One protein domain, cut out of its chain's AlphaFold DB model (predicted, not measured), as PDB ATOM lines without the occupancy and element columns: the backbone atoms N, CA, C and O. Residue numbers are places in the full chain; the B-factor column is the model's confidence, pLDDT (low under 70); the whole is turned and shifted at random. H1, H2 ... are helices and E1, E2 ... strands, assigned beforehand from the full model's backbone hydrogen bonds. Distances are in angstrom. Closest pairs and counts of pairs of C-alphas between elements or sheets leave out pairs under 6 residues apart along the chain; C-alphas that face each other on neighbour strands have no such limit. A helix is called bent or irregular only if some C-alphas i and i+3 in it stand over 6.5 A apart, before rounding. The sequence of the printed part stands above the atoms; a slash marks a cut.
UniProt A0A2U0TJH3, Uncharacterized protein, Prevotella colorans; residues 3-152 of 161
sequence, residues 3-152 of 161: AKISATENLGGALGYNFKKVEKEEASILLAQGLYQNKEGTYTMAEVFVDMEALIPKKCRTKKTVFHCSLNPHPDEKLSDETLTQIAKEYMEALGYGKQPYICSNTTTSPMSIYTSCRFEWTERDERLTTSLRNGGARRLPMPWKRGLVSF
ATOM      1  N   ALA A   3     158.994 189.067 171.537       73.50
ATOM      2  CA  ALA A   3     159.284 188.330 172.771       73.50
ATOM      3  C   ALA A   3     160.695 187.720 172.732       73.50
ATOM      4  O   ALA A   3     161.028 187.044 171.756       73.50
ATOM      5  N   LYS A   4     161.497 187.927 173.787       75.06
ATOM      6  CA  LYS A   4     162.815 187.293 173.983       75.06
ATOM      7  C   LYS A   4     162.749 186.327 175.151       75.06
ATOM      8  O   LYS A   4     162.426 186.741 176.253       75.06
ATOM      9  N   ILE A   5     163.100 185.063 174.925       76.12
ATOM     10  CA  ILE A   5     163.013 184.003 175.936       76.12
ATOM     11  C   ILE A   5     164.412 183.508 176.305       76.12
ATOM     12  O   ILE A   5     165.270 183.317 175.446       76.12
ATOM     13  N   SER A   6     164.624 183.241 177.585       76.06
ATOM     14  CA  SER A   6     165.822 182.615 178.135       76.06
ATOM     15  C   SER A   6     165.443 181.625 179.236       76.06
ATOM     16  O   SER A   6     164.366 181.710 179.822       76.06
ATOM     17  N   ALA A   7     166.327 180.668 179.511       79.38
ATOM     18  CA  ALA A   7     166.173 179.743 180.627       79.38
ATOM     19  C   ALA A   7     167.482 179.650 181.417       79.38
ATOM     20  O   ALA A   7     168.566 179.614 180.818       79.38
ATOM     21  N   THR A   8     167.371 179.586 182.740       79.06
ATOM     22  CA  THR A   8     168.497 179.542 183.680       79.06
ATOM     23  C   THR A   8     168.197 178.587 184.836       79.06
ATOM     24  O   THR A   8     167.053 178.199 185.055       79.06
ATOM     25  N   GLU A   9     169.239 178.168 185.543       81.56
ATOM     26  CA  GLU A   9     169.133 177.471 186.834       81.56
ATOM     27  C   GLU A   9     169.190 178.456 188.014       81.56
ATOM     28  O   GLU A   9     168.729 178.153 189.108       81.56
ATOM     29  N   ASN A  10     169.710 179.667 187.785       86.19
ATOM     30  CA  ASN A  10     169.887 180.675 188.822       86.19
ATOM     31  C   ASN A  10     168.639 181.564 188.954       86.19
ATOM     32  O   ASN A  10     168.540 182.610 188.301       86.19
ATOM     33  N   LEU A  11     167.699 181.143 189.804       86.88
ATOM     34  CA  LEU A  11     166.485 181.898 190.135       86.88
ATOM     35  C   LEU A  11     166.807 183.269 190.744       86.88
ATOM     36  O   LEU A  11     166.255 184.280 190.311       86.88
ATOM     37  N   GLY A  12     167.748 183.320 191.688       88.25
ATOM     38  CA  GLY A  12     168.117 184.554 192.385       88.25
ATOM     39  C   GLY A  12     168.711 185.595 191.439       88.25
ATOM     40  O   GLY A  12     168.377 186.772 191.521       88.25
ATOM     41  N   GLY A  13     169.529 185.160 190.479       87.19
ATOM     42  CA  GLY A  13     170.077 186.017 189.429       87.19
ATOM     43  C   GLY A  13     169.013 186.521 188.452       87.19
ATOM     44  O   GLY A  13     169.068 187.679 188.042       87.19
ATOM     45  N   ALA A  14     168.031 185.682 188.105       83.38
ATOM     46  CA  ALA A  14     166.926 186.077 187.233       83.38
ATOM     47  C   ALA A  14     166.022 187.132 187.895       83.38
ATOM     48  O   ALA A  14     165.734 188.161 187.286       83.38
ATOM     49  N   LEU A  15     165.626 186.906 189.152       87.25
ATOM     50  CA  LEU A  15     164.779 187.830 189.909       87.25
ATOM     51  C   LEU A  15     165.534 189.106 190.301       87.25
ATOM     52  O   LEU A  15     165.045 190.218 190.096       87.25
ATOM     53  N   GLY A  16     166.750 188.952 190.824       86.81
ATOM     54  CA  GLY A  16     167.505 190.026 191.464       86.81
ATOM     55  C   GLY A  16     167.805 191.208 190.548       86.81
ATOM     56  O   GLY A  16     167.847 192.338 191.023       86.81
ATOM     57  N   TYR A  17     167.966 190.998 189.236       81.62
ATOM     58  CA  TYR A  17     168.162 192.110 188.301       81.62
ATOM     59  C   TYR A  17     166.969 193.082 188.278       81.62
ATOM     60  O   TYR A  17     167.181 194.289 188.201       81.62
ATOM     61  N   ASN A  18     165.735 192.583 188.386       81.75
ATOM     62  CA  ASN A  18     164.527 193.415 188.275       81.75
ATOM     63  C   ASN A  18     164.089 193.932 189.618       81.75
ATOM     64  O   ASN A  18     163.725 195.094 189.703       81.75
ATOM     65  N   PHE A  19     164.208 193.125 190.670       88.75
ATOM     66  CA  PHE A  19     163.977 193.624 192.019       88.75
ATOM     67  C   PHE A  19     164.920 194.781 192.362       88.75
ATOM     68  O   PHE A  19     164.453 195.776 192.894       88.75
ATOM     69  N   LYS A  20     166.183 194.752 191.913       89.38
ATOM     70  CA  LYS A  20     167.083 195.918 192.015       89.38
ATOM     71  C   LYS A  20     166.577 197.160 191.277       89.38
ATOM     72  O   LYS A  20     166.912 198.267 191.677       89.38
ATOM     73  N   LYS A  21     165.835 197.001 190.176       86.62
ATOM     74  CA  LYS A  21     165.204 198.131 189.475       86.62
ATOM     75  C   LYS A  21     163.949 198.606 190.196       86.62
ATOM     76  O   LYS A  21     163.731 199.805 190.266       86.62
ATOM     77  N   VAL A  22     163.161 197.686 190.751       87.62
ATOM     78  CA  VAL A  22     161.980 198.011 191.565       87.62
ATOM     79  C   VAL A  22     162.398 198.791 192.813       87.62
ATOM     80  O   VAL A  22     161.835 199.840 193.086       87.62
ATOM     81  N   GLU A  23     163.450 198.350 193.507       88.44
ATOM     82  CA  GLU A  23     164.034 199.044 194.668       88.44
ATOM     83  C   GLU A  23     164.530 200.459 194.343       88.44
ATOM     84  O   GLU A  23     164.535 201.327 195.209       88.44
ATOM     85  N   LYS A  24     164.956 200.696 193.099       89.44
ATOM     86  CA  LYS A  24     165.401 202.008 192.608       89.44
ATOM     87  C   LYS A  24     164.280 202.844 191.991       89.44
ATOM     88  O   LYS A  24     164.574 203.877 191.400       89.44
ATOM     89  N   GLU A  25     163.035 202.374 192.057       86.75
ATOM     90  CA  GLU A  25     161.874 203.009 191.417       86.75
ATOM     91  C   GLU A  25     162.003 203.131 189.880       86.75
ATOM     92  O   GLU A  25     161.290 203.883 189.221       86.75
ATOM     93  N   GLU A  26     162.892 202.339 189.271       86.31
ATOM     94  CA  GLU A  26     163.087 202.238 187.817       86.31
ATOM     95  C   GLU A  26     162.134 201.209 187.173       86.31
ATOM     96  O   GLU A  26     162.047 201.100 185.943       86.31
ATOM     97  N   ALA A  27     161.450 200.418 188.005       85.75
ATOM     98  CA  ALA A  27     160.502 199.388 187.610       85.75
ATOM     99  C   ALA A  27     159.320 199.304 188.581       85.75
ATOM    100  O   ALA A  27     159.463 199.573 189.770       85.75
ATOM    101  N   SER A  28     158.179 198.834 188.088       87.94
ATOM    102  CA  SER A  28     157.001 198.505 188.889       87.94
ATOM    103  C   SER A  28     156.599 197.051 188.667       87.94
ATOM    104  O   SER A  28     156.724 196.508 187.567       87.94
ATOM    105  N   ILE A  29     156.123 196.392 189.722       90.38
ATOM    106  CA  ILE A  29     155.533 195.055 189.614       90.38
ATOM    107  C   ILE A  29     154.103 195.231 189.109       90.38
ATOM    108  O   ILE A  29     153.310 195.931 189.728       90.38
ATOM    109  N   LEU A  30     153.783 194.593 187.984       89.88
ATOM    110  CA  LEU A  30     152.454 194.666 187.382       89.88
ATOM    111  C   LEU A  30     151.541 193.525 187.812       89.88
ATOM    112  O   LEU A  30     150.329 193.687 187.922       89.88
ATOM    113  N   LEU A  31     152.118 192.336 187.975       90.88
ATOM    114  CA  LEU A  31     151.362 191.116 188.208       90.88
ATOM    115  C   LEU A  31     152.234 190.088 188.906       90.88
ATOM    116  O   LEU A  31     153.378 189.874 188.515       90.88
ATOM    117  N   ALA A  32     151.646 189.393 189.865       92.38
ATOM    118  CA  ALA A  32     152.173 188.165 190.423       92.38
ATOM    119  C   ALA A  32     151.057 187.118 190.409       92.38
ATOM    120  O   ALA A  32     149.915 187.405 190.768       92.38
ATOM    121  N   GLN A  33     151.382 185.911 189.966       92.00
ATOM    122  CA  GLN A  33     150.469 184.778 189.911       92.00
ATOM    123  C   GLN A  33     151.009 183.687 190.825       92.00
ATOM    124  O   GLN A  33     152.161 183.294 190.680       92.00
ATOM    125  N   GLY A  34     150.177 183.181 191.740       89.50
ATOM    126  CA  GLY A  34     150.544 182.055 192.607       89.50
ATOM    127  C   GLY A  34     151.683 182.342 193.594       89.50
ATOM    128  O   GLY A  34     152.351 181.402 194.010       89.50
ATOM    129  N   LEU A  35     151.909 183.614 193.937       91.81
ATOM    130  CA  LEU A  35     152.914 184.065 194.904       91.81
ATOM    131  C   LEU A  35     152.235 184.773 196.076       91.81
ATOM    132  O   LEU A  35     151.220 185.452 195.889       91.81
ATOM    133  N   TYR A  36     152.812 184.641 197.263       92.31
ATOM    134  CA  TYR A  36     152.388 185.346 198.459       92.31
ATOM    135  C   TYR A  36     152.601 186.851 198.297       92.31
ATOM    136  O   TYR A  36     153.676 187.317 197.918       92.31
ATOM    137  N   GLN A  37     151.551 187.609 198.596       93.75
ATOM    138  CA  GLN A  37     151.608 189.055 198.738       93.75
ATOM    139  C   GLN A  37     151.666 189.377 200.224       93.75
ATOM    140  O   GLN A  37     150.867 188.854 201.007       93.75
ATOM    141  N   ASN A  38     152.603 190.233 200.619       90.62
ATOM    142  CA  ASN A  38     152.734 190.595 202.019       90.62
ATOM    143  C   ASN A  38     151.567 191.482 202.493       90.62
ATOM    144  O   ASN A  38     150.712 191.921 201.720       90.62
ATOM    145  N   LYS A  39     151.536 191.766 203.799       91.12
ATOM    146  CA  LYS A  39     150.457 192.545 204.434       91.12
ATOM    147  C   LYS A  39     150.359 193.989 203.933       91.12
ATOM    148  O   LYS A  39     149.309 194.602 204.082       91.12
ATOM    149  N   GLU A  40     151.437 194.520 203.365       91.00
ATOM    150  CA  GLU A  40     151.508 195.873 202.808       91.00
ATOM    151  C   GLU A  40     151.064 195.910 201.338       91.00
ATOM    152  O   GLU A  40     151.043 196.971 200.722       91.00
ATOM    153  N   GLY A  41     150.700 194.761 200.759       89.38
ATOM    154  CA  GLY A  41     150.325 194.667 199.353       89.38
ATOM    155  C   GLY A  41     151.523 194.703 198.403       89.38
ATOM    156  O   GLY A  41     151.337 194.861 197.196       89.38
ATOM    157  N   THR A  42     152.747 194.544 198.907       91.19
ATOM    158  CA  THR A  42     153.971 194.568 198.103       91.19
ATOM    159  C   THR A  42     154.574 193.170 197.966       91.19
ATOM    160  O   THR A  42     154.135 192.199 198.588       91.19
ATOM    161  N   TYR A  43     155.572 193.061 197.091       93.25
ATOM    162  CA  TYR A  43     156.364 191.852 196.905       93.25
ATOM    163  C   TYR A  43     157.826 192.210 197.111       93.25
ATOM    164  O   TYR A  43     158.336 193.127 196.463       93.25
ATOM    165  N   THR A  44     158.513 191.468 197.973       92.19
ATOM    166  CA  THR A  44     159.961 191.605 198.149       92.19
ATOM    167  C   THR A  44     160.699 190.485 197.423       92.19
ATOM    168  O   THR A  44     160.164 189.395 197.210       92.19
ATOM    169  N   MET A  45     161.957 190.737 197.050       91.12
ATOM    170  CA  MET A  45     162.792 189.728 196.393       91.12
ATOM    171  C   MET A  45     162.920 188.463 197.245       91.12
ATOM    172  O   MET A  45     162.828 187.361 196.711       91.12
ATOM    173  N   ALA A  46     163.102 188.625 198.558       92.12
ATOM    174  CA  ALA A  46     163.287 187.519 199.489       92.12
ATOM    175  C   ALA A  46     162.038 186.630 199.585       92.12
ATOM    176  O   ALA A  46     162.156 185.413 199.469       92.12
ATOM    177  N   GLU A  47     160.852 187.227 199.737       93.06
ATOM    178  CA  GLU A  47     159.584 186.485 199.814       93.06
ATOM    179  C   GLU A  47     159.295 185.752 198.501       93.06
ATOM    180  O   GLU A  47     159.055 184.546 198.498       93.06
ATOM    181  N   VAL A  48     159.418 186.452 197.369       91.81
ATOM    182  CA  VAL A  48     159.180 185.855 196.049       91.81
ATOM    183  C   VAL A  48     160.175 184.739 195.752       91.81
ATOM    184  O   VAL A  48     159.786 183.715 195.196       91.81
ATOM    185  N   PHE A  49     161.447 184.901 196.122       91.31
ATOM    186  CA  PHE A  49     162.454 183.858 195.942       91.31
ATOM    187  C   PHE A  49     162.092 182.588 196.718       91.31
ATOM    188  O   PHE A  49     162.117 181.508 196.130       91.31
ATOM    189  N   VAL A  50     161.716 182.717 197.996       91.62
ATOM    190  CA  VAL A  50     161.342 181.577 198.850       91.62
ATOM    191  C   VAL A  50     160.126 180.840 198.291       91.62
ATOM    192  O   VAL A  50     160.168 179.616 198.153       91.62
ATOM    193  N   ASP A  51     159.075 181.565 197.908       90.56
ATOM    194  CA  ASP A  51     157.872 180.971 197.317       90.56
ATOM    195  C   ASP A  51     158.189 180.217 196.028       90.56
ATOM    196  O   ASP A  51     157.806 179.064 195.831       90.56
ATOM    197  N   MET A  52     158.923 180.878 195.135       88.62
ATOM    198  CA  MET A  52     159.278 180.328 193.839       88.62
ATOM    199  C   MET A  52     160.189 179.107 193.963       88.62
ATOM    200  O   MET A  52     160.000 178.146 193.220       88.62
ATOM    201  N   GLU A  53     161.151 179.123 194.886       87.75
ATOM    202  CA  GLU A  53     162.057 178.006 195.152       87.75
ATOM    203  C   GLU A  53     161.314 176.803 195.749       87.75
ATOM    204  O   GLU A  53     161.534 175.671 195.314       87.75
ATOM    205  N   ALA A  54     160.373 177.035 196.671       88.00
ATOM    206  CA  ALA A  54     159.556 175.979 197.270       88.00
ATOM    207  C   ALA A  54     158.683 175.235 196.243       88.00
ATOM    208  O   ALA A  54     158.371 174.054 196.422       88.00
ATOM    209  N   LEU A  55     158.311 175.913 195.152       84.62
ATOM    210  CA  LEU A  55     157.501 175.363 194.064       84.62
ATOM    211  C   LEU A  55     158.334 174.650 192.982       84.62
ATOM    212  O   LEU A  55     157.766 174.010 192.090       84.62
ATOM    213  N   ILE A  56     159.670 174.708 193.048       80.25
ATOM    214  CA  ILE A  56     160.539 173.938 192.153       80.25
ATOM    215  C   ILE A  56     160.615 172.484 192.657       80.25
ATOM    216  O   ILE A  56     161.060 172.221 193.777       80.25
ATOM    217  N   PRO A  57     160.229 171.485 191.843       75.69
ATOM    218  CA  PRO A  57     160.278 170.090 192.261       75.69
ATOM    219  C   PRO A  57     161.720 169.619 192.476       75.69
ATOM    220  O   PRO A  57     162.581 169.764 191.608       75.69
ATOM    221  N   LYS A  58     161.958 168.930 193.601       74.56
ATOM    222  CA  LYS A  58     163.269 168.352 193.967       74.56
ATOM    223  C   LYS A  58     163.824 167.367 192.929       74.56
ATOM    224  O   LYS A  58     165.030 167.159 192.855       74.56
ATOM    225  N   LYS A  59     162.946 166.730 192.149       70.69
ATOM    226  CA  LYS A  59     163.299 165.818 191.054       70.69
ATOM    227  C   LYS A  59     162.814 166.416 189.740       70.69
ATOM    228  O   LYS A  59     161.702 166.140 189.305       70.69
ATOM    229  N   CYS A  60     163.654 167.239 189.122       67.25
ATOM    230  CA  CYS A  60     163.369 167.845 187.829       67.25
ATOM    231  C   CYS A  60     164.301 167.256 186.762       67.25
ATOM    232  O   CYS A  60     165.512 167.183 186.957       67.25
ATOM    233  N   ARG A  61     163.748 166.828 185.619       68.12
ATOM    234  CA  ARG A  61     164.552 166.318 184.490       68.12
ATOM    235  C   ARG A  61     165.370 167.434 183.827       68.12
ATOM    236  O   ARG A  61     166.439 167.174 183.281       68.12
ATOM    237  N   THR A  62     164.866 168.670 183.866       68.25
ATOM    238  CA  THR A  62     165.552 169.854 183.335       68.25
ATOM    239  C   THR A  62     166.443 170.487 184.399       68.25
ATOM    240  O   THR A  62     165.995 170.745 185.512       68.25
ATOM    241  N   LYS A  63     167.695 170.795 184.037       71.00
ATOM    242  CA  LYS A  63     168.608 171.580 184.888       71.00
ATOM    243  C   LYS A  63     168.226 173.066 184.924       71.00
ATOM    244  O   LYS A  63     168.404 173.731 185.931       71.00
ATOM    245  N   LYS A  64     167.663 173.584 183.826       73.56
ATOM    246  CA  LYS A  64     167.196 174.975 183.712       73.56
ATOM    247  C   LYS A  64     165.718 175.039 184.070       73.56
ATOM    248  O   LYS A  64     164.862 174.860 183.198       73.56
ATOM    249  N   THR A  65     165.441 175.200 185.354       76.44
ATOM    250  CA  THR A  65     164.089 175.192 185.929       76.44
ATOM    251  C   THR A  65     163.381 176.539 185.807       76.44
ATOM    252  O   THR A  65     162.156 176.568 185.802       76.44
ATOM    253  N   VAL A  66     164.134 177.628 185.618       80.81
ATOM    254  CA  VAL A  66     163.611 178.996 185.548       80.81
ATOM    255  C   VAL A  66     163.450 179.428 184.096       80.81
ATOM    256  O   VAL A  66     164.394 179.342 183.300       80.81
ATOM    257  N   PHE A  67     162.269 179.938 183.756       81.69
ATOM    258  CA  PHE A  67     161.990 180.570 182.471       81.69
ATOM    259  C   PHE A  67     161.895 182.085 182.651       81.69
ATOM    260  O   PHE A  67     161.271 182.614 183.566       81.69
ATOM    261  N   HIS A  68     162.526 182.807 181.740       82.38
ATOM    262  CA  HIS A  68     162.502 184.256 181.726       82.38
ATOM    263  C   HIS A  68     162.163 184.731 180.320       82.38
ATOM    264  O   HIS A  68     162.761 184.270 179.345       82.38
ATOM    265  N   CYS A  69     161.227 185.667 180.216       81.88
ATOM    266  CA  CYS A  69     160.830 186.267 178.957       81.88
ATOM    267  C   CYS A  69     160.748 187.788 179.083       81.88
ATOM    268  O   CYS A  69     160.119 188.285 180.005       81.88
ATOM    269  N   SER A  70     161.295 188.532 178.122       79.81
ATOM    270  CA  SER A  70     160.987 189.955 177.966       79.81
ATOM    271  C   SER A  70     160.045 190.171 176.785       79.81
ATOM    272  O   SER A  70     160.275 189.658 175.685       79.81
ATOM    273  N   LEU A  71     158.973 190.926 177.007       81.31
ATOM    274  CA  LEU A  71     158.056 191.390 175.975       81.31
ATOM    275  C   LEU A  71     158.435 192.820 175.602       81.31
ATOM    276  O   LEU A  71     158.384 193.738 176.408       81.31
ATOM    277  N   ASN A  72     158.849 193.004 174.355       79.12
ATOM    278  CA  ASN A  72     159.437 194.248 173.884       79.12
ATOM    279  C   ASN A  72     158.461 194.910 172.894       79.12
ATOM    280  O   ASN A  72     158.516 194.575 171.703       79.12
ATOM    281  N   PRO A  73     157.503 195.754 173.338       77.31
ATOM    282  CA  PRO A  73     156.670 196.544 172.428       77.31
ATOM    283  C   PRO A  73     157.537 197.442 171.534       77.31
ATOM    284  O   PRO A  73     158.679 197.749 171.871       77.31
ATOM    285  N   HIS A  74     157.021 197.811 170.359       75.25
ATOM    286  CA  HIS A  74     157.710 198.810 169.533       75.25
ATOM    287  C   HIS A  74     157.732 200.156 170.285       75.25
ATOM    288  O   HIS A  74     156.763 200.425 170.991       75.25
ATOM    289  N   PRO A  75     158.751 201.020 170.131       74.75
ATOM    290  CA  PRO A  75     158.754 202.348 170.760       74.75
ATOM    291  C   PRO A  75     157.492 203.184 170.478       74.75
ATOM    292  O   PRO A  75     157.066 203.969 171.320       74.75
ATOM    293  N   ASP A  76     156.863 202.965 169.321       79.06
ATOM    294  CA  ASP A  76     155.616 203.637 168.929       79.06
ATOM    295  C   ASP A  76     154.351 202.993 169.537       79.06
ATOM    296  O   ASP A  76     153.278 203.595 169.538       79.06
ATOM    297  N   GLU A  77     154.448 201.762 170.055       74.31
ATOM    298  CA  GLU A  77     153.354 201.061 170.737       74.31
ATOM    299  C   GLU A  77     153.286 201.535 172.201       74.31
ATOM    300  O   GLU A  77     153.913 200.961 173.090       74.31
ATOM    301  N   LYS A  78     152.488 202.577 172.467       78.75
ATOM    302  CA  LYS A  78     152.171 203.009 173.838       78.75
ATOM    303  C   LYS A  78     151.125 202.080 174.450       78.75
ATOM    304  O   LYS A  78     149.959 202.125 174.066       78.75
ATOM    305  N   LEU A  79     151.543 201.243 175.392       82.56
ATOM    306  CA  LEU A  79     150.668 200.308 176.099       82.56
ATOM    307  C   LEU A  79     150.545 200.735 177.563       82.56
ATOM    308  O   LEU A  79     151.551 201.048 178.194       82.56
ATOM    309  N   SER A  80     149.320 200.749 178.090       86.81
ATOM    310  CA  SER A  80     149.084 200.964 179.521       86.81
ATOM    311  C   SER A  80     149.518 199.746 180.336       86.81
ATOM    312  O   SER A  80     149.554 198.628 179.813       86.81
ATOM    313  N   ASP A  81     149.771 199.940 181.629       87.00
ATOM    314  CA  ASP A  81     150.078 198.848 182.559       87.00
ATOM    315  C   ASP A  81     148.966 197.786 182.595       87.00
ATOM    316  O   ASP A  81     149.254 196.590 182.624       87.00
ATOM    317  N   GLU A  82     147.698 198.192 182.488       88.88
ATOM    318  CA  GLU A  82     146.554 197.275 182.366       88.88
ATOM    319  C   GLU A  82     146.644 196.411 181.102       88.88
ATOM    320  O   GLU A  82     146.511 195.186 181.158       88.88
ATOM    321  N   THR A  83     146.931 197.041 179.958       86.56
ATOM    322  CA  THR A  83     147.062 196.338 178.677       86.56
ATOM    323  C   THR A  83     148.230 195.367 178.730       86.56
ATOM    324  O   THR A  83     148.113 194.213 178.326       86.56
ATOM    325  N   LEU A  84     149.365 195.811 179.262       84.94
ATOM    326  CA  LEU A  84     150.547 194.977 179.381       84.94
ATOM    327  C   LEU A  84     150.337 193.796 180.339       84.94
ATOM    328  O   LEU A  84     150.772 192.683 180.045       84.94
ATOM    329  N   THR A  85     149.624 194.017 181.442       88.88
ATOM    330  CA  THR A  85     149.225 192.963 182.383       88.88
ATOM    331  C   THR A  85     148.373 191.907 181.688       88.88
ATOM    332  O   THR A  85     148.618 190.710 181.845       88.88
ATOM    333  N   GLN A  86     147.404 192.334 180.876       88.88
ATOM    334  CA  GLN A  86     146.557 191.426 180.110       88.88
ATOM    335  C   GLN A  86     147.371 190.625 179.083       88.88
ATOM    336  O   GLN A  86     147.242 189.404 179.004       88.88
ATOM    337  N   ILE A  87     148.280 191.289 178.360       85.88
ATOM    338  CA  ILE A  87     149.187 190.635 177.409       85.88
ATOM    339  C   ILE A  87     150.044 189.586 178.118       85.88
ATOM    340  O   ILE A  87     150.188 188.480 177.603       85.88
ATOM    341  N   ALA A  88     150.600 189.906 179.289       86.06
ATOM    342  CA  ALA A  88     151.406 188.976 180.067       86.06
ATOM    343  C   ALA A  88     150.600 187.736 180.489       86.06
ATOM    344  O   ALA A  88     151.079 186.617 180.307       86.06
ATOM    345  N   LYS A  89     149.364 187.913 180.977       87.94
ATOM    346  CA  LYS A  89     148.470 186.798 181.341       87.94
ATOM    347  C   LYS A  89     148.186 185.889 180.152       87.94
ATOM    348  O   LYS A  89     148.405 184.685 180.238       87.94
ATOM    349  N   GLU A  90     147.753 186.462 179.034       85.19
ATOM    350  CA  GLU A  90     147.448 185.699 177.820       85.19
ATOM    351  C   GLU A  90     148.682 185.006 177.249       85.19
ATOM    352  O   GLU A  90     148.598 183.886 176.750       85.19
ATOM    353  N   TYR A  91     149.844 185.652 177.345       82.12
ATOM    354  CA  TYR A  91     151.113 185.074 176.929       82.12
ATOM    355  C   TYR A  91     151.472 183.842 177.762       82.12
ATOM    356  O   TYR A  91     151.822 182.801 177.206       82.12
ATOM    357  N   MET A  92     151.341 183.934 179.086       83.56
ATOM    358  CA  MET A  92     151.584 182.807 179.983       83.56
ATOM    359  C   MET A  92     150.560 181.688 179.768       83.56
ATOM    360  O   MET A  92     150.947 180.523 179.711       83.56
ATOM    361  N   GLU A  93     149.285 182.016 179.557       84.69
ATOM    362  CA  GLU A  93     148.230 181.047 179.235       84.69
ATOM    363  C   GLU A  93     148.524 180.304 177.920       84.69
ATOM    364  O   GLU A  93     148.514 179.073 177.882       84.69
ATOM    365  N   ALA A  94     148.880 181.030 176.854       78.75
ATOM    366  CA  ALA A  94     149.184 180.460 175.540       78.75
ATOM    367  C   ALA A  94     150.424 179.548 175.545       78.75
ATOM    368  O   ALA A  94     150.515 178.617 174.741       78.75
ATOM    369  N   LEU A  95     151.373 179.799 176.453       75.25
ATOM    370  CA  LEU A  95     152.533 178.936 176.685       75.25
ATOM    371  C   LEU A  95     152.229 177.733 177.595       75.25
ATOM    372  O   LEU A  95     153.101 176.890 177.783       75.25
ATOM    373  N   GLY A  96     151.020 177.635 178.160       78.19
ATOM    374  CA  GLY A  96     150.658 176.603 179.137       78.19
ATOM    375  C   GLY A  96     151.191 176.872 180.549       78.19
ATOM    376  O   GLY A  96     151.147 175.993 181.407       78.19
ATOM    377  N   TYR A  97     151.679 178.086 180.810       81.56
ATOM    378  CA  TYR A  97     152.225 178.525 182.093       81.56
ATOM    379  C   TYR A  97     151.256 179.380 182.916       81.56
ATOM    380  O   TYR A  97     151.629 179.835 183.990       81.56
ATOM    381  N   GLY A  98     150.015 179.591 182.471       83.56
ATOM    382  CA  GLY A  98     149.055 180.456 183.175       83.56
ATOM    383  C   GLY A  98     148.772 180.046 184.627       83.56
ATOM    384  O   GLY A  98     148.458 180.892 185.460       83.56
ATOM    385  N   LYS A  99     148.958 178.759 184.954       85.75
ATOM    386  CA  LYS A  99     148.823 178.210 186.316       85.75
ATOM    387  C   LYS A  99     150.143 178.109 187.093       85.75
ATOM    388  O   LYS A  99     150.112 177.728 188.259       85.75
ATOM    389  N   GLN A 100     151.282 178.384 186.459       85.69
ATOM    390  CA  GLN A 100     152.590 178.367 187.120       85.69
ATOM    391  C   GLN A 100     152.790 179.654 187.937       85.69
ATOM    392  O   GLN A 100     152.216 180.687 187.585       85.69
ATOM    393  N   PRO A 101     153.618 179.632 188.993       88.75
ATOM    394  CA  PRO A 101     154.025 180.845 189.686       88.75
ATOM    395  C   PRO A 101     154.901 181.739 188.795       88.75
ATOM    396  O   PRO A 101     155.940 181.306 188.279       88.75
ATOM    397  N   TYR A 102     154.505 183.001 188.633       90.06
ATOM    398  CA  TYR A 102     155.269 183.993 187.875       90.06
ATOM    399  C   TYR A 102     155.068 185.411 188.404       90.06
ATOM    400  O   TYR A 102     154.076 185.712 189.065       90.06
ATOM    401  N   ILE A 103     156.015 186.288 188.084       91.56
ATOM    402  CA  ILE A 103     155.980 187.711 188.398       91.56
ATOM    403  C   ILE A 103     156.374 188.540 187.171       91.56
ATOM    404  O   ILE A 103     157.320 188.216 186.451       91.56
ATOM    405  N   CYS A 104     155.632 189.609 186.918       90.56
ATOM    406  CA  CYS A 104     155.815 190.518 185.795       90.56
ATOM    407  C   CYS A 104     156.157 191.907 186.317       90.56
ATOM    408  O   CYS A 104     155.455 192.439 187.176       90.56
ATOM    409  N   SER A 105     157.186 192.518 185.742       87.25
ATOM    410  CA  SER A 105     157.584 193.889 186.041       87.25
ATOM    411  C   SER A 105     157.694 194.717 184.765       87.25
ATOM    412  O   SER A 105     158.237 194.260 183.752       87.25
ATOM    413  N   ASN A 106     157.209 195.951 184.825       86.19
ATOM    414  CA  ASN A 106     157.381 196.943 183.776       86.19
ATOM    415  C   ASN A 106     158.480 197.929 184.161       86.19
ATOM    416  O   ASN A 106     158.670 198.219 185.337       86.19
ATOM    417  N   THR A 107     159.198 198.455 183.177       74.75
ATOM    418  CA  THR A 107     160.206 199.503 183.379       74.75
ATOM    419  C   THR A 107     159.956 200.615 182.374       74.75
ATOM    420  O   THR A 107     159.717 200.327 181.207       74.75
ATOM    421  N   THR A 108     160.077 201.879 182.770       63.62
ATOM    422  CA  THR A 108     159.838 203.017 181.856       63.62
ATOM    423  C   THR A 108     160.925 203.145 180.784       63.62
ATOM    424  O   THR A 108     160.694 203.645 179.687       63.62
ATOM    425  N   THR A 109     162.135 202.681 181.096       60.69
ATOM    426  CA  THR A 109     163.347 202.841 180.277       60.69
ATOM    427  C   THR A 109     163.705 201.597 179.467       60.69
ATOM    428  O   THR A 109     164.731 201.561 178.786       60.69
ATOM    429  N   SER A 110     162.919 200.525 179.566       59.59
ATOM    430  CA  SER A 110     163.259 199.225 178.994       59.59
ATOM    431  C   SER A 110     162.010 198.374 178.751       59.59
ATOM    432  O   SER A 110     160.945 198.650 179.291       59.59
ATOM    433  N   PRO A 111     162.109 197.344 177.906       62.22
ATOM    434  CA  PRO A 111     160.977 196.478 177.610       62.22
ATOM    435  C   PRO A 111     160.490 195.691 178.837       62.22
ATOM    436  O   PRO A 111     161.282 195.296 179.695       62.22
ATOM    437  N   MET A 112     159.185 195.414 178.869       64.19
ATOM    438  CA  MET A 112     158.524 194.614 179.900       64.19
ATOM    439  C   MET A 112     159.230 193.281 180.138       64.19
ATOM    440  O   MET A 112     159.542 192.559 179.189       64.19
ATOM    441  N   SER A 113     159.419 192.915 181.402       63.06
ATOM    442  CA  SER A 113     160.060 191.657 181.784       63.06
ATOM    443  C   SER A 113     159.104 190.770 182.587       63.06
ATOM    444  O   SER A 113     158.422 191.226 183.499       63.06
ATOM    445  N   ILE A 114     159.043 189.491 182.224       60.75
ATOM    446  CA  ILE A 114     158.199 188.450 182.816       60.75
ATOM    447  C   ILE A 114     159.108 187.313 183.293       60.75
ATOM    448  O   ILE A 114     159.851 186.715 182.508       60.75
ATOM    449  N   TYR A 115     159.024 186.981 184.576       60.44
ATOM    450  CA  TYR A 115     159.786 185.914 185.223       60.44
ATOM    451  C   TYR A 115     158.843 184.814 185.681       60.44
ATOM    452  O   TYR A 115     157.923 185.085 186.438       60.44
ATOM    453  N   THR A 116     159.087 183.566 185.286       57.91
ATOM    454  CA  THR A 116     158.366 182.400 185.821       57.91
ATOM    455  C   THR A 116     159.380 181.418 186.392       57.91
ATOM    456  O   THR A 116     160.356 181.042 185.736       57.91
ATOM    457  N   SER A 117     159.192 181.011 187.641       54.81
ATOM    458  CA  SER A 117     160.164 180.153 188.329       54.81
ATOM    459  C   SER A 117     159.972 178.673 188.059       54.81
ATOM    460  O   SER A 117     160.896 177.898 188.288       54.81
ATOM    461  N   CYS A 118     158.807 178.267 187.558       53.81
ATOM    462  CA  CYS A 118     158.484 176.855 187.449       53.81
ATOM    463  C   CYS A 118     158.352 176.412 185.998       53.81
ATOM    464  O   CYS A 118     157.435 176.794 185.271       53.81
ATOM    465  N   ARG A 119     159.268 175.525 185.611       56.16
ATOM    466  CA  ARG A 119     159.135 174.667 184.443       56.16
ATOM    467  C   ARG A 119     158.974 173.220 184.887       56.16
ATOM    468  O   ARG A 119     159.951 172.478 184.977       56.16
ATOM    469  N   PHE A 120     157.732 172.823 185.149       44.03
ATOM    470  CA  PHE A 120     157.370 171.411 185.090       44.03
ATOM    471  C   PHE A 120     157.316 171.023 183.614       44.03
ATOM    472  O   PHE A 120     156.471 171.505 182.874       44.03
ATOM    473  N   GLU A 121     158.280 170.197 183.217       40.66
ATOM    474  CA  GLU A 121     158.394 169.568 181.901       40.66
ATOM    475  C   GLU A 121     158.659 170.533 180.733       40.66
ATOM    476  O   GLU A 121     157.792 171.195 180.180       40.66
ATOM    477  N   TRP A 122     159.914 170.555 180.279       45.34
ATOM    478  CA  TRP A 122     160.184 170.806 178.865       45.34
ATOM    479  C   TRP A 122     159.422 169.753 178.058       45.34
ATOM    480  O   TRP A 122     159.817 168.587 178.052       45.34
ATOM    481  N   THR A 123     158.347 170.140 177.383       46.22
ATOM    482  CA  THR A 123     157.742 169.255 176.388       46.22
ATOM    483  C   THR A 123     158.597 169.287 175.116       46.22
ATOM    484  O   THR A 123     159.250 170.294 174.823       46.22
ATOM    485  N   GLU A 124     158.572 168.231 174.291       41.62
ATOM    486  CA  GLU A 124     159.166 168.281 172.938       41.62
ATOM    487  C   GLU A 124     158.645 169.480 172.121       41.62
ATOM    488  O   GLU A 124     159.308 169.957 171.201       41.62
ATOM    489  N   ARG A 125     157.449 169.988 172.443       48.69
ATOM    490  CA  ARG A 125     156.847 171.170 171.818       48.69
ATOM    491  C   ARG A 125     157.629 172.440 172.141       48.69
ATOM    492  O   ARG A 125     157.828 173.265 171.251       48.69
ATOM    493  N   ASP A 126     158.137 172.555 173.362       49.28
ATOM    494  CA  ASP A 126     158.985 173.668 173.782       49.28
ATOM    495  C   ASP A 126     160.417 173.529 173.270       49.28
ATOM    496  O   ASP A 126     161.073 174.527 172.960       49.28
ATOM    497  N   GLU A 127     160.893 172.291 173.116       45.94
ATOM    498  CA  GLU A 127     162.134 172.007 172.402       45.94
ATOM    499  C   GLU A 127     162.023 172.365 170.937       45.94
ATOM    500  O   GLU A 127     162.923 172.996 170.404       45.94
ATOM    501  N   ARG A 128     160.891 172.101 170.292       46.47
ATOM    502  CA  ARG A 128     160.636 172.565 168.927       46.47
ATOM    503  C   ARG A 128     160.425 174.071 168.858       46.47
ATOM    504  O   ARG A 128     160.880 174.656 167.884       46.47
ATOM    505  N   LEU A 129     159.807 174.721 169.848       49.09
ATOM    506  CA  LEU A 129     159.733 176.187 169.913       49.09
ATOM    507  C   LEU A 129     161.148 176.764 169.977       49.09
ATOM    508  O   LEU A 129     161.553 177.490 169.077       49.09
ATOM    509  N   THR A 130     161.946 176.360 170.961       44.22
ATOM    510  CA  THR A 130     163.318 176.852 171.143       44.22
ATOM    511  C   THR A 130     164.277 176.425 170.028       44.22
ATOM    512  O   THR A 130     165.094 177.243 169.635       44.22
ATOM    513  N   THR A 131     164.163 175.220 169.460       38.25
ATOM    514  CA  THR A 131     165.031 174.680 168.388       38.25
ATOM    515  C   THR A 131     164.646 175.206 167.001       38.25
ATOM    516  O   THR A 131     165.522 175.520 166.201       38.25
ATOM    517  N   SER A 132     163.354 175.414 166.719       39.28
ATOM    518  CA  SER A 132     162.890 176.153 165.529       39.28
ATOM    519  C   SER A 132     163.331 177.618 165.576       39.28
ATOM    520  O   SER A 132     163.670 178.181 164.538       39.28
ATOM    521  N   LEU A 133     163.341 178.226 166.768       44.44
ATOM    522  CA  LEU A 133     163.826 179.590 167.007       44.44
ATOM    523  C   LEU A 133     165.376 179.651 167.020       44.44
ATOM    524  O   LEU A 133     165.945 180.666 166.628       44.44
ATOM    525  N   ARG A 134     166.065 178.553 167.385       38.28
ATOM    526  CA  ARG A 134     167.541 178.380 167.385       38.28
ATOM    527  C   ARG A 134     168.156 178.466 165.987       38.28
ATOM    528  O   ARG A 134     169.296 178.900 165.870       38.28
ATOM    529  N   ASN A 135     167.394 178.105 164.953       36.38
ATOM    530  CA  ASN A 135     167.810 178.149 163.546       36.38
ATOM    531  C   ASN A 135     167.333 179.422 162.812       36.38
ATOM    532  O   ASN A 135     167.227 179.423 161.590       36.38
ATOM    533  N   GLY A 136     167.009 180.501 163.539       38.44
ATOM    534  CA  GLY A 136     166.618 181.789 162.946       38.44
ATOM    535  C   GLY A 136     165.156 181.885 162.492       38.44
ATOM    536  O   GLY A 136     164.761 182.893 161.912       38.44
ATOM    537  N   GLY A 137     164.328 180.874 162.765       41.38
ATOM    538  CA  GLY A 137     162.916 180.903 162.404       41.38
ATOM    539  C   GLY A 137     162.102 181.756 163.373       41.38
ATOM    540  O   GLY A 137     161.877 181.335 164.502       41.38
ATOM    541  N   ALA A 138     161.597 182.912 162.936       42.47
ATOM    542  CA  ALA A 138     160.545 183.619 163.662       42.47
ATOM    543  C   ALA A 138     159.251 182.794 163.586       42.47
ATOM    544  O   ALA A 138     158.676 182.629 162.510       42.47
ATOM    545  N   ARG A 139     158.774 182.268 164.718       45.56
ATOM    546  CA  ARG A 139     157.401 181.753 164.789       45.56
ATOM    547  C   ARG A 139     156.452 182.886 165.104       45.56
ATOM    548  O   ARG A 139     156.832 183.897 165.679       45.56
ATOM    549  N   ARG A 140     155.221 182.698 164.662       47.78
ATOM    550  CA  ARG A 140     154.121 183.633 164.779       47.78
ATOM    551  C   ARG A 140     153.033 182.920 165.580       47.78
ATOM    552  O   ARG A 140     152.429 181.992 165.049       47.78
ATOM    553  N   LEU A 141     152.851 183.266 166.857       49.75
ATOM    554  CA  LEU A 141     151.715 182.757 167.635       49.75
ATOM    555  C   LEU A 141     150.501 183.665 167.395       49.75
ATOM    556  O   LEU A 141     150.659 184.893 167.387       49.75
ATOM    557  N   PRO A 142     149.309 183.089 167.169       44.28
ATOM    558  CA  PRO A 142     148.077 183.858 167.165       44.28
ATOM    559  C   PRO A 142     147.837 184.378 168.585       44.28
ATOM    560  O   PRO A 142     147.705 183.590 169.517       44.28
ATOM    561  N   MET A 143     147.822 185.701 168.745       53.50
ATOM    562  CA  MET A 143     147.480 186.347 170.010       53.50
ATOM    563  C   MET A 143     146.067 186.928 169.883       53.50
ATOM    564  O   MET A 143     145.837 187.678 168.932       53.50
ATOM    565  N   PRO A 144     145.132 186.625 170.799       42.62
ATOM    566  CA  PRO A 144     143.725 187.029 170.685       42.62
ATOM    567  C   PRO A 144     143.509 188.544 170.524       42.62
ATOM    568  O   PRO A 144     142.579 188.971 169.845       42.62
ATOM    569  N   TRP A 145     144.393 189.358 171.105       46.38
ATOM    570  CA  TRP A 145     144.283 190.821 171.155       46.38
ATOM    571  C   TRP A 145     144.888 191.571 169.951       46.38
ATOM    572  O   TRP A 145     144.680 192.778 169.819       46.38
ATOM    573  N   LYS A 146     145.602 190.897 169.034       41.72
ATOM    574  CA  LYS A 146     145.994 191.475 167.733       41.72
ATOM    575  C   LYS A 146     145.250 190.755 166.611       41.72
ATOM    576  O   LYS A 146     145.346 189.542 166.475       41.72
ATOM    577  N   ARG A 147     144.614 191.514 165.704       39.03
ATOM    578  CA  ARG A 147     144.230 191.020 164.363       39.03
ATOM    579  C   ARG A 147     145.498 190.813 163.523       39.03
ATOM    580  O   ARG A 147     145.771 191.562 162.594       39.03
ATOM    581  N   GLY A 148     146.357 189.883 163.921       41.19
ATOM    582  CA  GLY A 148     147.663 189.697 163.312       41.19
ATOM    583  C   GLY A 148     148.582 188.823 164.150       41.19
ATOM    584  O   GLY A 148     148.372 188.590 165.335       41.19
ATOM    585  N   LEU A 149     149.626 188.327 163.504       38.34
ATOM    586  CA  LEU A 149     150.587 187.426 164.113       38.34
ATOM    587  C   LEU A 149     151.719 188.219 164.788       38.34
ATOM    588  O   LEU A 149     152.330 189.076 164.151       38.34
ATOM    589  N   VAL A 150     152.034 187.917 166.050       45.22
ATOM    590  CA  VAL A 150     153.194 188.501 166.753       45.22
ATOM    591  C   VAL A 150     154.447 187.715 166.374       45.22
ATOM    592  O   VAL A 150     154.415 186.492 166.378       45.22
ATOM    593  N   SER A 151     155.542 188.386 166.014       41.00
ATOM    594  CA  SER A 151     156.821 187.750 165.666       41.00
ATOM    595  C   SER A 151     157.689 187.508 166.904       41.00
ATOM    596  O   SER A 151     157.948 188.426 167.682       41.00
ATOM    597  N   PHE A 152     158.171 186.277 167.060       49.25
ATOM    598  CA  PHE A 152     158.972 185.834 168.200       49.25
ATOM    599  C   PHE A 152     160.448 185.739 167.796       49.25
ATOM    600  O   PHE A 152     160.761 185.113 166.784       49.25
TER     601      PHE A 152
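AT A GLANCE: This is residues 3 to 152 of the 161 residues of an uncharacterized protein of Prevotella colorans (UniProt A0A2U0TJH3). A twisted five-stranded sheet forms the core, with helix H3 packed over one face and helix H1 over the other, and H2 beside H1. Beyond the edge strand E1, the last stretch adds helix H4 and a small, loosely formed hairpin of E6 and E7, whose last residue comes close to the first residue of E1. The printed part has 150 residues, with four named helices and seven named strands in the order E1 H1 E2 H2 E3 H3 E4 E5 H4 E6 E7. The large sheet runs E1 E3 E5 E4 E2, antiparallel throughout, and the class is mixed, helices and strands. The whole is compact, with a radius of gyration of the C-alphas of 15.3 A, and flat, spanning 42 by 42 by 22 A.

HOW THE PARTS SIT: E1, residues 3 to 8, is an edge strand and the antiparallel neighbour of E3, residues 66 to 72; N 6 and O 68 are 2.8 A apart, within hydrogen-bond range. E3 is antiparallel to E5, residues 110 to 116, with N 114 and O 69 at 2.7 A. E5 and E4, residues 102 to 107, form an antiparallel hairpin, with N 103 and O 115 at 2.8 A. E4 is antiparallel to the other edge strand, E2, residues 27 to 33, with N 30 and O 104 at 2.8 A. H1, residues 11 to 23, is on the sheet at a height of 8.5 A. It lies over E5 and E4 and only just over E3, on which 3 of its C-alphas fall; on the local plane it runs slantwise to the strands, at 42 degrees to E5. H2, residues 45 to 54, only grazes the sheet, with its residues 48 to 53. H1 and H2 touch, the closest C-alphas being those of Phe 19 and Met 45 at 6.0 A, at a shallow tilt of 25 degrees, opposite ways. H3, residues 81 to 94, is on the opposite face from H1 at a height of 8.8 A, over E5 and E4, slantwise to the strands at 36 degrees to E4 on the local plane. With helices on both faces the sheet makes three layers, and E3, H3 and E4 are a split strand-helix-strand unit, with E5 between the two strands and a right-handed crossover. H4, residues 124 to 134, is not on the sheet. E6, residues 140 to 142, and E7, residues 149 to 152, form an antiparallel hairpin at 137 degrees with no backbone N and O within hydrogen-bond range. The closest C-alphas of E1 and E7 are those of Ala 3 and Phe 152, 5.2 A apart. Each O i to N i+4 pair is within hydrogen-bond range in H2, H3 and H4, and 6 of 9 are in H1.

IN THESE COORDINATES: E1 begins at C-alpha 3, (159.284, 188.330, 172.771), and measures 16.8 A. H1 measures 17.9 A and is neither bent nor irregular, but only just: C-alphas 14 and 17 are 6.3 A apart. E2 measures 17.9 A, H2 14.2 A and E3 19.6 A. H3, the longest helix by residues, measures 19.7 A from C-alpha 81 at (150.078, 198.848, 182.559). E4 measures 16.9 A, E5 18.8 A and H4 14.2 A. The short E6 and E7 follow, and E7 ends at C-alpha 152, (158.972, 185.834, 168.200).

THE WHOLE: The two C-alphas farthest apart are those of Lys 39 and Asn 135, at 46.7 A. The printed part has no cut. The links from E2 to H2 and from H2 to E3 are long, with 11 residues each. The mean pLDDT of the printed part is 73.5; residues 60 to 62 and 108 to 152 are under 70, and H4, E6 and E7 have means of 44, 47 and 43.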